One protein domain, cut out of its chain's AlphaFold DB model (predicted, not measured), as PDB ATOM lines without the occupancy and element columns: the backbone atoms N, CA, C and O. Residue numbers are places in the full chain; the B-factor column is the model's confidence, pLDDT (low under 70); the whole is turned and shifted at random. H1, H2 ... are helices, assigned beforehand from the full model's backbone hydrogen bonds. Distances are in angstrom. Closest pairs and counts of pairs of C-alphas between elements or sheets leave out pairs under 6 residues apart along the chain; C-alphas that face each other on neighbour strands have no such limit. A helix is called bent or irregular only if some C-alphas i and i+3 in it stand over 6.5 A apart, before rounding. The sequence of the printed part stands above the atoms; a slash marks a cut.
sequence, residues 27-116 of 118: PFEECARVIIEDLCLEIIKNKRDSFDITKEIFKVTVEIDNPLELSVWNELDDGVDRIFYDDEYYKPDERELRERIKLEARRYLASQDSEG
ATOM      1  N   PRO A  27     153.944 183.852 263.784       91.12
ATOM      2  CA  PRO A  27     152.885 184.838 263.621       91.12
ATOM      3  C   PRO A  27     151.974 184.498 262.438       91.12
ATOM      4  O   PRO A  27     152.425 183.993 261.410       91.12
ATOM      5  N   PHE A  28     150.689 184.838 262.563       91.25
ATOM      6  CA  PHE A  28     149.698 184.614 261.506       91.25
ATOM      7  C   PHE A  28     150.137 185.194 260.154       91.25
ATOM      8  O   PHE A  28     150.012 184.532 259.127       91.25
ATOM      9  N   GLU A  29     150.710 186.397 260.169       93.12
ATOM     10  CA  GLU A  29     151.203 187.073 258.970       93.12
ATOM     11  C   GLU A  29     152.317 186.283 258.261       93.12
ATOM     12  O   GLU A  29     152.321 186.184 257.037       93.12
ATOM     13  N   GLU A  30     153.229 185.663 259.014       92.88
ATOM     14  CA  GLU A  30     154.303 184.840 258.448       92.88
ATOM     15  C   GLU A  30     153.725 183.596 257.757       92.88
ATOM     16  O   GLU A  30     154.076 183.294 256.617       92.88
ATOM     17  N   CYS A  31     152.752 182.932 258.391       94.19
ATOM     18  CA  CYS A  31     152.020 181.822 257.776       94.19
ATOM     19  C   CYS A  31     151.289 182.245 256.495       94.19
ATOM     20  O   CYS A  31     151.336 181.531 255.494       94.19
ATOM     21  N   ALA A  32     150.612 183.394 256.514       95.62
ATOM     22  CA  ALA A  32     149.884 183.914 255.362       95.62
ATOM     23  C   ALA A  32     150.819 184.180 254.174       95.62
ATOM     24  O   ALA A  32     150.491 183.831 253.041       95.62
ATOM     25  N   ARG A  33     152.017 184.720 254.426       94.88
ATOM     26  CA  ARG A  33     153.034 184.948 253.387       94.88
ATOM     27  C   ARG A  33     153.524 183.642 252.758       94.88
ATOM     28  O   ARG A  33     153.602 183.563 251.535       94.88
ATOM     29  N   VAL A  34     153.744 182.598 253.559       95.75
ATOM     30  CA  VAL A  34     154.082 181.257 253.041       95.75
ATOM     31  C   VAL A  34     152.954 180.697 252.166       95.75
ATOM     32  O   VAL A  34     153.216 180.137 251.105       95.75
ATOM     33  N   ILE A  35     151.689 180.897 252.551       96.94
ATOM     34  CA  ILE A  35     150.543 180.487 251.722       96.94
ATOM     35  C   ILE A  35     150.560 181.218 250.372       96.94
ATOM     36  O   ILE A  35     150.355 180.591 249.333       96.94
ATOM     37  N   ILE A  36     150.831 182.526 250.354       97.75
ATOM     38  CA  ILE A  36     150.928 183.299 249.106       97.75
ATOM     39  C   ILE A  36     152.090 182.800 248.236       97.75
ATOM     40  O   ILE A  36     151.928 182.689 247.019       97.75
ATOM     41  N   GLU A  37     153.236 182.452 248.831       97.62
ATOM     42  CA  GLU A  37     154.371 181.840 248.122       97.62
ATOM     43  C   GLU A  37     153.957 180.529 247.438       97.62
ATOM     44  O   GLU A  37     154.167 180.356 246.231       97.62
ATOM     45  N   ASP A  38     153.295 179.636 248.174       97.81
ATOM     46  CA  ASP A  38     152.803 178.366 247.645       97.81
ATOM     47  C   ASP A  38     151.818 178.581 246.489       97.81
ATOM     48  O   ASP A  38     151.969 177.969 245.427       97.81
ATOM     49  N   LEU A  39     150.862 179.502 246.640       98.38
ATOM     50  CA  LEU A  39     149.909 179.870 245.588       98.38
ATOM     51  C   LEU A  39     150.623 180.424 244.341       98.38
ATOM     52  O   LEU A  39     150.323 180.015 243.215       98.38
ATOM     53  N   CYS A  40     151.638 181.275 244.513       98.12
ATOM     54  CA  CYS A  40     152.469 181.753 243.406       98.12
ATOM     55  C   CYS A  40     153.185 180.596 242.693       98.12
ATOM     56  O   CYS A  40     153.217 180.550 241.458       98.12
ATOM     57  N   LEU A  41     153.715 179.615 243.431       97.94
ATOM     58  CA  LEU A  41     154.313 178.416 242.837       97.94
ATOM     59  C   LEU A  41     153.293 177.600 242.034       97.94
ATOM     60  O   LEU A  41     153.661 177.010 241.012       97.94
ATOM     61  N   GLU A  42     152.032 177.548 242.461       98.12
ATOM     62  CA  GLU A  42     150.967 176.886 241.706       98.12
ATOM     63  C   GLU A  42     150.672 177.578 240.373       98.12
ATOM     64  O   GLU A  42     150.539 176.877 239.363       98.12
ATOM     65  N   ILE A  43     150.664 178.919 240.349       97.94
ATOM     66  CA  ILE A  43     150.537 179.718 239.119       97.94
ATOM     67  C   ILE A  43     151.673 179.367 238.154       97.94
ATOM     68  O   ILE A  43     151.428 179.026 236.996       97.94
ATOM     69  N   ILE A  44     152.929 179.398 238.617       97.44
ATOM     70  CA  ILE A  44     154.095 179.147 237.752       97.44
ATOM     71  C   ILE A  44     154.116 177.715 237.217       97.44
ATOM     72  O   ILE A  44     154.479 177.484 236.060       97.44
ATOM     73  N   LYS A  45     153.706 176.749 238.042       97.12
ATOM     74  CA  LYS A  45     153.625 175.334 237.660       97.12
ATOM     75  C   LYS A  45     152.364 175.007 236.849       97.12
ATOM     76  O   LYS A  45     152.221 173.858 236.443       97.12
ATOM     77  N   ASN A  46     151.488 175.986 236.593       95.75
ATOM     78  CA  ASN A  46     150.185 175.823 235.940       95.75
ATOM     79  C   ASN A  46     149.364 174.673 236.556       95.75
ATOM     80  O   ASN A  46     148.784 173.859 235.839       95.75
ATOM     81  N   LYS A  47     149.370 174.554 237.892       96.12
ATOM     82  CA  LYS A  47     148.674 173.466 238.604       96.12
ATOM     83  C   LYS A  47     147.155 173.644 238.619       96.12
ATOM     84  O   LYS A  47     146.431 172.655 238.553       96.12
ATOM     85  N   ARG A  48     146.694 174.888 238.747       96.00
ATOM     86  CA  ARG A  48     145.282 175.294 238.728       96.00
ATOM     87  C   ARG A  48     145.132 176.542 237.862       96.00
ATOM     88  O   ARG A  48     146.132 177.104 237.408       96.00
ATOM     89  N   ASP A  49     143.889 176.943 237.608       96.94
ATOM     90  CA  ASP A  49     143.614 178.173 236.876       96.94
ATOM     91  C   ASP A  49     144.187 179.384 237.629       96.94
ATOM     92  O   ASP A  49     144.033 179.523 238.843       96.94
ATOM     93  N   SER A  50     144.890 180.254 236.904       97.25
ATOM     94  CA  SER A  50     145.563 181.405 237.501       97.25
ATOM     95  C   SER A  50     144.592 182.420 238.102       97.25
ATOM     96  O   SER A  50     144.964 183.087 239.056       97.25
ATOM     97  N   PHE A  51     143.372 182.549 237.574       98.00
ATOM     98  CA  PHE A  51     142.360 183.465 238.099       98.00
ATOM     99  C   PHE A  51     141.791 182.976 239.428       98.00
ATOM    100  O   PHE A  51     141.643 183.775 240.350       98.00
ATOM    101  N   ASP A  52     141.543 181.670 239.556       97.88
ATOM    102  CA  ASP A  52     141.115 181.073 240.827       97.88
ATOM    103  C   ASP A  52     142.174 181.296 241.912       97.88
ATOM    104  O   ASP A  52     141.860 181.724 243.023       97.88
ATOM    105  N   ILE A  53     143.448 181.075 241.567       98.31
ATOM    106  CA  ILE A  53     144.553 181.308 242.496       98.31
ATOM    107  C   ILE A  53     144.684 182.800 242.844       98.31
ATOM    108  O   ILE A  53     144.879 183.128 244.010       98.31
ATOM    109  N   THR A  54     144.542 183.718 241.880       98.25
ATOM    110  CA  THR A  54     144.559 185.168 242.153       98.25
ATOM    111  C   THR A  54     143.487 185.566 243.167       98.25
ATOM    112  O   THR A  54     143.804 186.281 244.116       98.25
ATOM    113  N   LYS A  55     142.266 185.028 243.047       97.75
ATOM    114  CA  LYS A  55     141.184 185.248 244.023       97.75
ATOM    115  C   LYS A  55     141.532 184.722 245.414       97.75
ATOM    116  O   LYS A  55     141.151 185.315 246.422       97.75
ATOM    117  N   GLU A  56     142.224 183.587 245.496       98.25
ATOM    118  CA  GLU A  56     142.708 183.044 246.771       98.25
ATOM    119  C   GLU A  56     143.796 183.931 247.389       98.25
ATOM    120  O   GLU A  56     143.709 184.249 248.573       98.25
ATOM    121  N   ILE A  57     144.766 184.398 246.595       98.19
ATOM    122  CA  ILE A  57     145.817 185.313 247.067       98.19
ATOM    123  C   ILE A  57     145.215 186.632 247.563       98.19
ATOM    124  O   ILE A  57     145.625 187.130 248.612       98.19
ATOM    125  N   PHE A  58     144.220 187.177 246.859       97.75
ATOM    126  CA  PHE A  58     143.497 188.368 247.301       97.75
ATOM    127  C   PHE A  58     142.861 188.161 248.681       97.75
ATOM    128  O   PHE A  58     143.082 188.962 249.587       97.75
ATOM    129  N   LYS A  59     142.149 187.045 248.890       97.50
ATOM    130  CA  LYS A  59     141.557 186.725 250.201       97.50
ATOM    131  C   LYS A  59     142.610 186.676 251.302       97.50
ATOM    132  O   LYS A  59     142.407 187.282 252.344       97.50
ATOM    133  N   VAL A  60     143.738 186.004 251.065       97.31
ATOM    134  CA  VAL A  60     144.825 185.938 252.057       97.31
ATOM    135  C   VAL A  60     145.391 187.331 252.340       97.31
ATOM    136  O   VAL A  60     145.591 187.671 253.499       97.31
ATOM    137  N   THR A  61     145.586 188.152 251.306       95.94
ATOM    138  CA  THR A  61     146.056 189.546 251.423       95.94
ATOM    139  C   THR A  61     145.118 190.398 252.284       95.94
ATOM    140  O   THR A  61     145.584 191.194 253.098       95.94
ATOM    141  N   VAL A  62     143.802 190.211 252.152       95.50
ATOM    142  CA  VAL A  62     142.795 190.905 252.970       95.50
ATOM    143  C   VAL A  62     142.867 190.489 254.442       95.50
ATOM    144  O   VAL A  62     142.760 191.353 255.307       95.50
ATOM    145  N   GLU A  63     143.091 189.205 254.735       95.88
ATOM    146  CA  GLU A  63     143.200 188.691 256.113       95.88
ATOM    147  C   GLU A  63     144.422 189.238 256.874       95.88
ATOM    148  O   GLU A  63     144.440 189.221 258.102       95.88
ATOM    149  N   ILE A  64     145.439 189.735 256.164       95.75
ATOM    150  CA  ILE A  64     146.629 190.381 256.745       95.75
ATOM    151  C   ILE A  64     146.634 191.905 256.558       95.75
ATOM    152  O   ILE A  64     147.692 192.519 256.466       95.75
ATOM    153  N   ASP A  65     145.449 192.517 256.496       95.06
ATOM    154  CA  ASP A  65     145.252 193.970 256.435       95.06
ATOM    155  C   ASP A  65     145.840 194.662 255.184       95.06
ATOM    156  O   ASP A  65     146.189 195.842 255.222       95.06
ATOM    157  N   ASN A  66     145.880 193.970 254.038       91.94
ATOM    158  CA  ASN A  66     146.279 194.522 252.732       91.94
ATOM    159  C   ASN A  66     147.637 195.253 252.741       91.94
ATOM    160  O   ASN A  66     147.700 196.457 252.456       91.94
ATOM    161  N   PRO A  67     148.743 194.558 253.038       94.38
ATOM    162  CA  PRO A  67     150.040 195.199 253.095       94.38
ATOM    163  C   PRO A  67     150.455 195.692 251.700       94.38
ATOM    164  O   PRO A  67     150.128 195.100 250.665       94.38
ATOM    165  N   LEU A  68     151.149 196.831 251.667       94.06
ATOM    166  CA  LEU A  68     151.368 197.611 250.447       94.06
ATOM    167  C   LEU A  68     152.104 196.819 249.357       94.06
ATOM    168  O   LEU A  68     151.790 196.953 248.176       94.06
ATOM    169  N   GLU A  69     153.057 195.979 249.737       92.56
ATOM    170  CA  GLU A  69     153.828 195.132 248.829       92.56
ATOM    171  C   GLU A  69     152.989 194.042 248.138       92.56
ATOM    172  O   GLU A  69     153.401 193.525 247.102       92.56
ATOM    173  N   LEU A  70     151.801 193.727 248.666       95.25
ATOM    174  CA  LEU A  70     150.846 192.789 248.069       95.25
ATOM    175  C   LEU A  70     149.704 193.481 247.315       95.25
ATOM    176  O   LEU A  70     148.892 192.801 246.694       95.25
ATOM    177  N   SER A  71     149.654 194.817 247.301       95.44
ATOM    178  CA  SER A  71     148.577 195.592 246.658       95.44
ATOM    179  C   SER A  71     148.347 195.253 245.181       95.44
ATOM    180  O   SER A  71     147.221 195.358 244.698       95.44
ATOM    181  N   VAL A  72     149.379 194.782 244.472       97.06
ATOM    182  CA  VAL A  72     149.257 194.335 243.078       97.06
ATOM    183  C   VAL A  72     148.236 193.205 242.919       97.06
ATOM    184  O   VAL A  72     147.564 193.130 241.896       97.06
ATOM    185  N   TRP A  73     148.068 192.348 243.929       97.75
ATOM    186  CA  TRP A  73     147.106 191.250 243.884       97.75
ATOM    187  C   TRP A  73     145.661 191.738 243.915       97.75
ATOM    188  O   TRP A  73     144.817 191.115 243.279       97.75
ATOM    189  N   ASN A  74     145.397 192.885 244.544       95.25
ATOM    190  CA  ASN A  74     144.080 193.520 244.532       95.25
ATOM    191  C   ASN A  74     143.745 194.019 243.117       95.25
ATOM    192  O   ASN A  74     142.660 193.770 242.608       95.25
ATOM    193  N   GLU A  75     144.706 194.651 242.434       95.38
ATOM    194  CA  GLU A  75     144.517 195.082 241.039       95.38
ATOM    195  C   GLU A  75     144.316 193.901 240.080       95.38
ATOM    196  O   GLU A  75     143.584 194.005 239.093       95.38
ATOM    197  N   LEU A  76     145.019 192.792 240.325       97.62
ATOM    198  CA  LEU A  76     144.883 191.585 239.517       97.62
ATOM    199  C   LEU A  76     143.518 190.931 239.736       97.62
ATOM    200  O   LEU A  76     142.909 190.522 238.750       97.62
ATOM    201  N   ASP A  77     143.029 190.876 240.976       97.44
ATOM    202  CA  ASP A  77     141.689 190.383 241.309       97.44
ATOM    203  C   ASP A  77     140.588 191.225 240.648       97.44
ATOM    204  O   ASP A  77     139.735 190.681 239.946       97.44
ATOM    205  N   ASP A  78     140.693 192.556 240.723       95.44
ATOM    206  CA  ASP A  78     139.809 193.474 239.994       95.44
ATOM    207  C   ASP A  78     139.821 193.181 238.485       95.44
ATOM    208  O   ASP A  78     138.783 193.174 237.820       95.44
ATOM    209  N   GLY A  79     141.007 192.931 237.917       96.00
ATOM    210  CA  GLY A  79     141.159 192.554 236.513       96.00
ATOM    211  C   GLY A  79     140.443 191.246 236.178       96.00
ATOM    212  O   GLY A  79     139.807 191.149 235.125       96.00
ATOM    213  N   VAL A  80     140.511 190.258 237.073       96.19
ATOM    214  CA  VAL A  80     139.805 188.982 236.932       96.19
ATOM    215  C   VAL A  80     138.297 189.208 236.947       96.19
ATOM    216  O   VAL A  80     137.594 188.692 236.079       96.19
ATOM    217  N   ASP A  81     137.788 190.003 237.880       94.88
ATOM    218  CA  ASP A  81     136.359 190.293 237.955       94.88
ATOM    219  C   ASP A  81     135.849 191.006 236.698       94.88
ATOM    220  O   ASP A  81     134.806 190.625 236.163       94.88
ATOM    221  N   ARG A  82     136.622 191.935 236.129       94.25
ATOM    222  CA  ARG A  82     136.271 192.576 234.850       94.25
ATOM    223  C   ARG A  82     136.158 191.583 233.694       94.25
ATOM    224  O   ARG A  82     135.242 191.698 232.886       94.25
ATOM    225  N   ILE A  83     137.018 190.562 233.615       93.94
ATOM    226  CA  ILE A  83     136.893 189.506 232.587       93.94
ATOM    227  C   ILE A  83     135.529 188.808 232.667       93.94
ATOM    228  O   ILE A  83     134.911 188.509 231.636       93.94
ATOM    229  N   PHE A  84     135.047 188.533 233.878       91.12
ATOM    230  CA  PHE A  84     133.816 187.775 234.078       91.12
ATOM    231  C   PHE A  84     132.557 188.636 234.011       91.12
ATOM    232  O   PHE A  84     131.553 188.175 233.464       91.12
ATOM    233  N   TYR A  85     132.616 189.866 234.519       91.06
ATOM    234  CA  TYR A  85     131.428 190.671 234.792       91.06
ATOM    235  C   TYR A  85     131.275 191.922 233.922       91.06
ATOM    236  O   TYR A  85     130.148 192.407 233.821       91.06
ATOM    237  N   ASP A  86     132.331 192.428 233.272       89.50
ATOM    238  CA  ASP A  86     132.188 193.601 232.400       89.50
ATOM    239  C   ASP A  86     131.465 193.252 231.095       89.50
ATOM    240  O   ASP A  86     131.449 192.109 230.624       89.50
ATOM    241  N   ASP A  87     130.899 194.277 230.462       85.81
ATOM    242  CA  ASP A  87     130.372 194.172 229.107       85.81
ATOM    243  C   ASP A  87     131.493 193.832 228.110       85.81
ATOM    244  O   ASP A  87     132.617 194.324 228.213       85.81
ATOM    245  N   GLU A  88     131.171 193.039 227.083       81.00
ATOM    246  CA  GLU A  88     132.129 192.493 226.104       81.00
ATOM    247  C   GLU A  88     133.025 193.555 225.434       81.00
ATOM    248  O   GLU A  88     134.177 193.276 225.113       81.00
ATOM    249  N   TYR A  89     132.537 194.791 225.283       81.00
ATOM    250  CA  TYR A  89     133.291 195.911 224.705       81.00
ATOM    251  C   TYR A  89     134.367 196.508 225.627       81.00
ATOM    252  O   TYR A  89     135.248 197.215 225.137       81.00
ATOM    253  N   TYR A  90     134.292 196.258 226.934       81.94
ATOM    254  CA  TYR A  90     135.198 196.813 227.946       81.94
ATOM    255  C   TYR A  90     136.080 195.755 228.616       81.94
ATOM    256  O   TYR A  90     136.973 196.113 229.387       81.94
ATOM    257  N   LYS A  91     135.869 194.469 228.303       86.38
ATOM    258  CA  LYS A  91     136.650 193.376 228.883       86.38
ATOM    259  C   LYS A  91     138.141 193.524 228.558       86.38
ATOM    260  O   LYS A  91     138.492 193.742 227.395       86.38
ATOM    261  N   PRO A  92     139.025 193.375 229.557       87.19
ATOM    262  CA  PRO A  92     140.456 193.306 229.300       87.19
ATOM    263  C   PRO A  92     140.814 192.048 228.490       87.19
ATOM    264  O   PRO A  92     140.036 191.095 228.407       87.19
ATOM    265  N   ASP A  93     142.003 192.025 227.884       93.44
ATOM    266  CA  ASP A  93     142.506 190.827 227.206       93.44
ATOM    267  C   ASP A  93     142.850 189.754 228.255       93.44
ATOM    268  O   ASP A  93     143.735 189.929 229.098       93.44
ATOM    269  N   GLU A  94     142.139 188.624 228.204       94.75
ATOM    270  CA  GLU A  94     142.311 187.516 229.148       94.75
ATOM    271  C   GLU A  94     143.742 186.964 229.136       94.75
ATOM    272  O   GLU A  94     144.327 186.682 230.184       94.75
ATOM    273  N   ARG A  95     144.329 186.811 227.946       95.62
ATOM    274  CA  ARG A  95     145.676 186.264 227.792       95.62
ATOM    275  C   ARG A  95     146.703 187.237 228.357       95.62
ATOM    276  O   ARG A  95     147.629 186.794 229.032       95.62
ATOM    277  N   GLU A  96     146.542 188.532 228.104       96.25
ATOM    278  CA  GLU A  96     147.408 189.564 228.679       96.25
ATOM    279  C   GLU A  96     147.351 189.547 230.211       96.25
ATOM    280  O   GLU A  96     148.397 189.521 230.864       96.25
ATOM    281  N   LEU A  97     146.149 189.466 230.792       97.00
ATOM    282  CA  LEU A  97     145.980 189.394 232.241       97.00
ATOM    283  C   LEU A  97     146.639 188.141 232.831       97.00
ATOM    284  O   LEU A  97     147.353 188.233 233.829       97.00
ATOM    285  N   ARG A  98     146.470 186.972 232.203       97.56
ATOM    286  CA  ARG A  98     147.118 185.725 232.646       97.56
ATOM    287  C   ARG A  98     148.643 185.809 232.601       97.56
ATOM    288  O   ARG A  98     149.308 185.312 233.510       97.56
ATOM    289  N   GLU A  99     149.210 186.440 231.578       97.50
ATOM    290  CA  GLU A  99     150.659 186.651 231.507       97.50
ATOM    291  C   GLU A  99     151.143 187.662 232.556       97.50
ATOM    292  O   GLU A  99     152.186 187.435 233.175       97.50
ATOM    293  N   ARG A 100     150.362 188.712 232.848       97.94
ATOM    294  CA  ARG A 100     150.647 189.638 233.957       97.94
ATOM    295  C   ARG A 100     150.631 188.918 235.309       97.94
ATOM    296  O   ARG A 100     151.575 189.077 236.075       97.94
ATOM    297  N   ILE A 101     149.634 188.070 235.575       98.31
ATOM    298  CA  ILE A 101     149.556 187.261 236.806       98.31
ATOM    299  C   ILE A 101     150.800 186.377 236.960       98.31
ATOM    300  O   ILE A 101     151.422 186.354 238.020       98.31
ATOM    301  N   LYS A 102     151.217 185.681 235.895       98.12
ATOM    302  CA  LYS A 102     152.444 184.869 235.926       98.12
ATOM    303  C   LYS A 102     153.688 185.715 236.180       98.12
ATOM    304  O   LYS A 102     154.590 185.253 236.877       98.12
ATOM    305  N   LEU A 103     153.775 186.910 235.600       98.06
ATOM    306  CA  LEU A 103     154.907 187.809 235.805       98.06
ATOM    307  C   LEU A 103     155.006 188.249 237.269       98.06
ATOM    308  O   LEU A 103     156.088 188.153 237.848       98.06
ATOM    309  N   GLU A 104     153.897 188.677 237.869       97.94
ATOM    310  CA  GLU A 104     153.874 189.104 239.273       97.94
ATOM    311  C   GLU A 104     154.129 187.937 240.231       97.94
ATOM    312  O   GLU A 104     154.929 188.078 241.152       97.94
ATOM    313  N   ALA A 105     153.598 186.742 239.949       97.69
ATOM    314  CA  ALA A 105     153.935 185.538 240.708       97.69
ATOM    315  C   ALA A 105     155.451 185.252 240.697       97.69
ATOM    316  O   ALA A 105     156.032 184.938 241.732       97.69
ATOM    317  N   ARG A 106     156.132 185.405 239.548       97.50
ATOM    318  CA  ARG A 106     157.602 185.254 239.486       97.50
ATOM    319  C   ARG A 106     158.328 186.336 240.272       97.50
ATOM    320  O   ARG A 106     159.332 186.031 240.906       97.50
ATOM    321  N   ARG A 107     157.861 187.584 240.194       96.56
ATOM    322  CA  ARG A 107     158.458 188.714 240.921       96.56
ATOM    323  C   ARG A 107     158.352 188.517 242.423       96.56
ATOM    324  O   ARG A 107     159.349 188.710 243.108       96.56
ATOM    325  N   TYR A 108     157.190 188.077 242.895       96.19
ATOM    326  CA  TYR A 108     156.964 187.773 244.300       96.19
ATOM    327  C   TYR A 108     157.905 186.668 244.792       96.19
ATOM    328  O   TYR A 108     158.635 186.868 245.754       96.19
ATOM    329  N   LEU A 109     157.978 185.538 244.081       95.81
ATOM    330  CA  LEU A 109     158.893 184.445 244.445       95.81
ATOM    331  C   LEU A 109     160.363 184.894 244.452       95.81
ATOM    332  O   LEU A 109     161.104 184.583 245.378       95.81
ATOM    333  N   ALA A 110     160.775 185.680 243.454       94.12
ATOM    334  CA  ALA A 110     162.131 186.214 243.394       94.12
ATOM    335  C   ALA A 110     162.439 187.191 244.543       94.12
ATOM    336  O   ALA A 110     163.586 187.254 244.986       94.12
ATOM    337  N   SER A 111     161.448 187.951 245.029       91.00
ATOM    338  CA  SER A 111     161.646 188.834 246.181       91.00
ATOM    339  C   SER A 111     161.843 188.029 247.465       91.00
ATOM    340  O   SER A 111     162.740 188.359 248.238       91.00
ATOM    341  N   GLN A 112     161.101 186.929 247.642       84.88
ATOM    342  CA  GLN A 112     161.277 186.020 248.782       84.88
ATOM    343  C   GLN A 112     162.661 185.350 248.767       84.88
ATOM    344  O   GLN A 112     163.339 185.298 249.792       84.88
ATOM    345  N   ASP A 113     163.140 184.922 247.593       73.31
ATOM    346  CA  ASP A 113     164.492 184.364 247.437       73.31
ATOM    347  C   ASP A 113     165.597 185.404 247.713       73.31
ATOM    348  O   ASP A 113     166.678 185.053 248.178       73.31
ATOM    349  N   SER A 114     165.349 186.690 247.433       62.34
ATOM    350  CA  SER A 114     166.320 187.769 247.685       62.34
ATOM    351  C   SER A 114     166.398 188.207 249.151       62.34
ATOM    352  O   SER A 114     167.440 188.693 249.590       62.34
ATOM    353  N   GLU A 115     165.321 188.003 249.912       58.19
ATOM    354  CA  GLU A 115     165.274 188.215 251.364       58.19
ATOM    355  C   GLU A 115     165.745 186.966 252.138       58.19
ATOM    356  O   GLU A 115     166.170 187.061 253.292       58.19
ATOM    357  N   GLY A 116     165.767 185.804 251.475       46.38
ATOM    358  CA  GLY A 116     166.312 184.549 251.974       46.38
ATOM    359  C   GLY A 116     167.794 184.352 251.644       46.38
ATOM    360  O   GLY A 116     168.143 183.685 250.671       46.38
TER     361      GLY A 116
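What this domain is: This is residues 27 to 116 of the 118 residues of an uncharacterized protein of Paenibacillus sp. XY044 (UniProt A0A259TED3). Two helical hairpins, H1 with H2 and H3 with H4, pack on each other crosswise. The 90 printed residues hold four named helices, H1 to H4 in order, and no named strand: all helix. The whole is compact, with a radius of gyration of the C-alphas of 13.2 A, yet elongated, spanning 44 by 26 by 20 A.

How they stand to each other: H1, residues 28 to 44, touches H2, residues 50 to 63, closest at C-alphas 43 and 50, 5.5 A, opposite ways at a shallow 9 degrees. H2 touches H3, residues 68 to 85, at a steep 47 degrees, C-alphas 58 and 73 closest at 5.7 A. H4, residues 94 to 115, touches H3 with residues 94 to 104 alone, opposite ways at a shallow 17 degrees; C-alphas 83 and 94 are closest, 6.7 A. Residues 37 to 44 of H1 touch residues 101 to 109 of H4, a steep 50 degrees, C-alphas 40 and 105 closest at 4.9 A. H1 and H3 are apart. Every O i to N i+4 pair is within hydrogen-bond range in H1, H2 and H4, and 11 of 14 in H3.

Where its parts are: H1 begins at C-alpha 28 (149.698, 184.614, 261.506); H4, 32.0 A long, ends at C-alpha 115 (165.274, 188.215, 251.364). H3, 26.3 A, is irregular: C-alphas 69 and 72 are 7.4 A apart.

The domain as a whole: The farthest C-alphas, of Pro 27 and Tyr 89, are 45.0 A apart. The printed part has no cut and no long link; pLDDT is under 70 at residues 114 to 116.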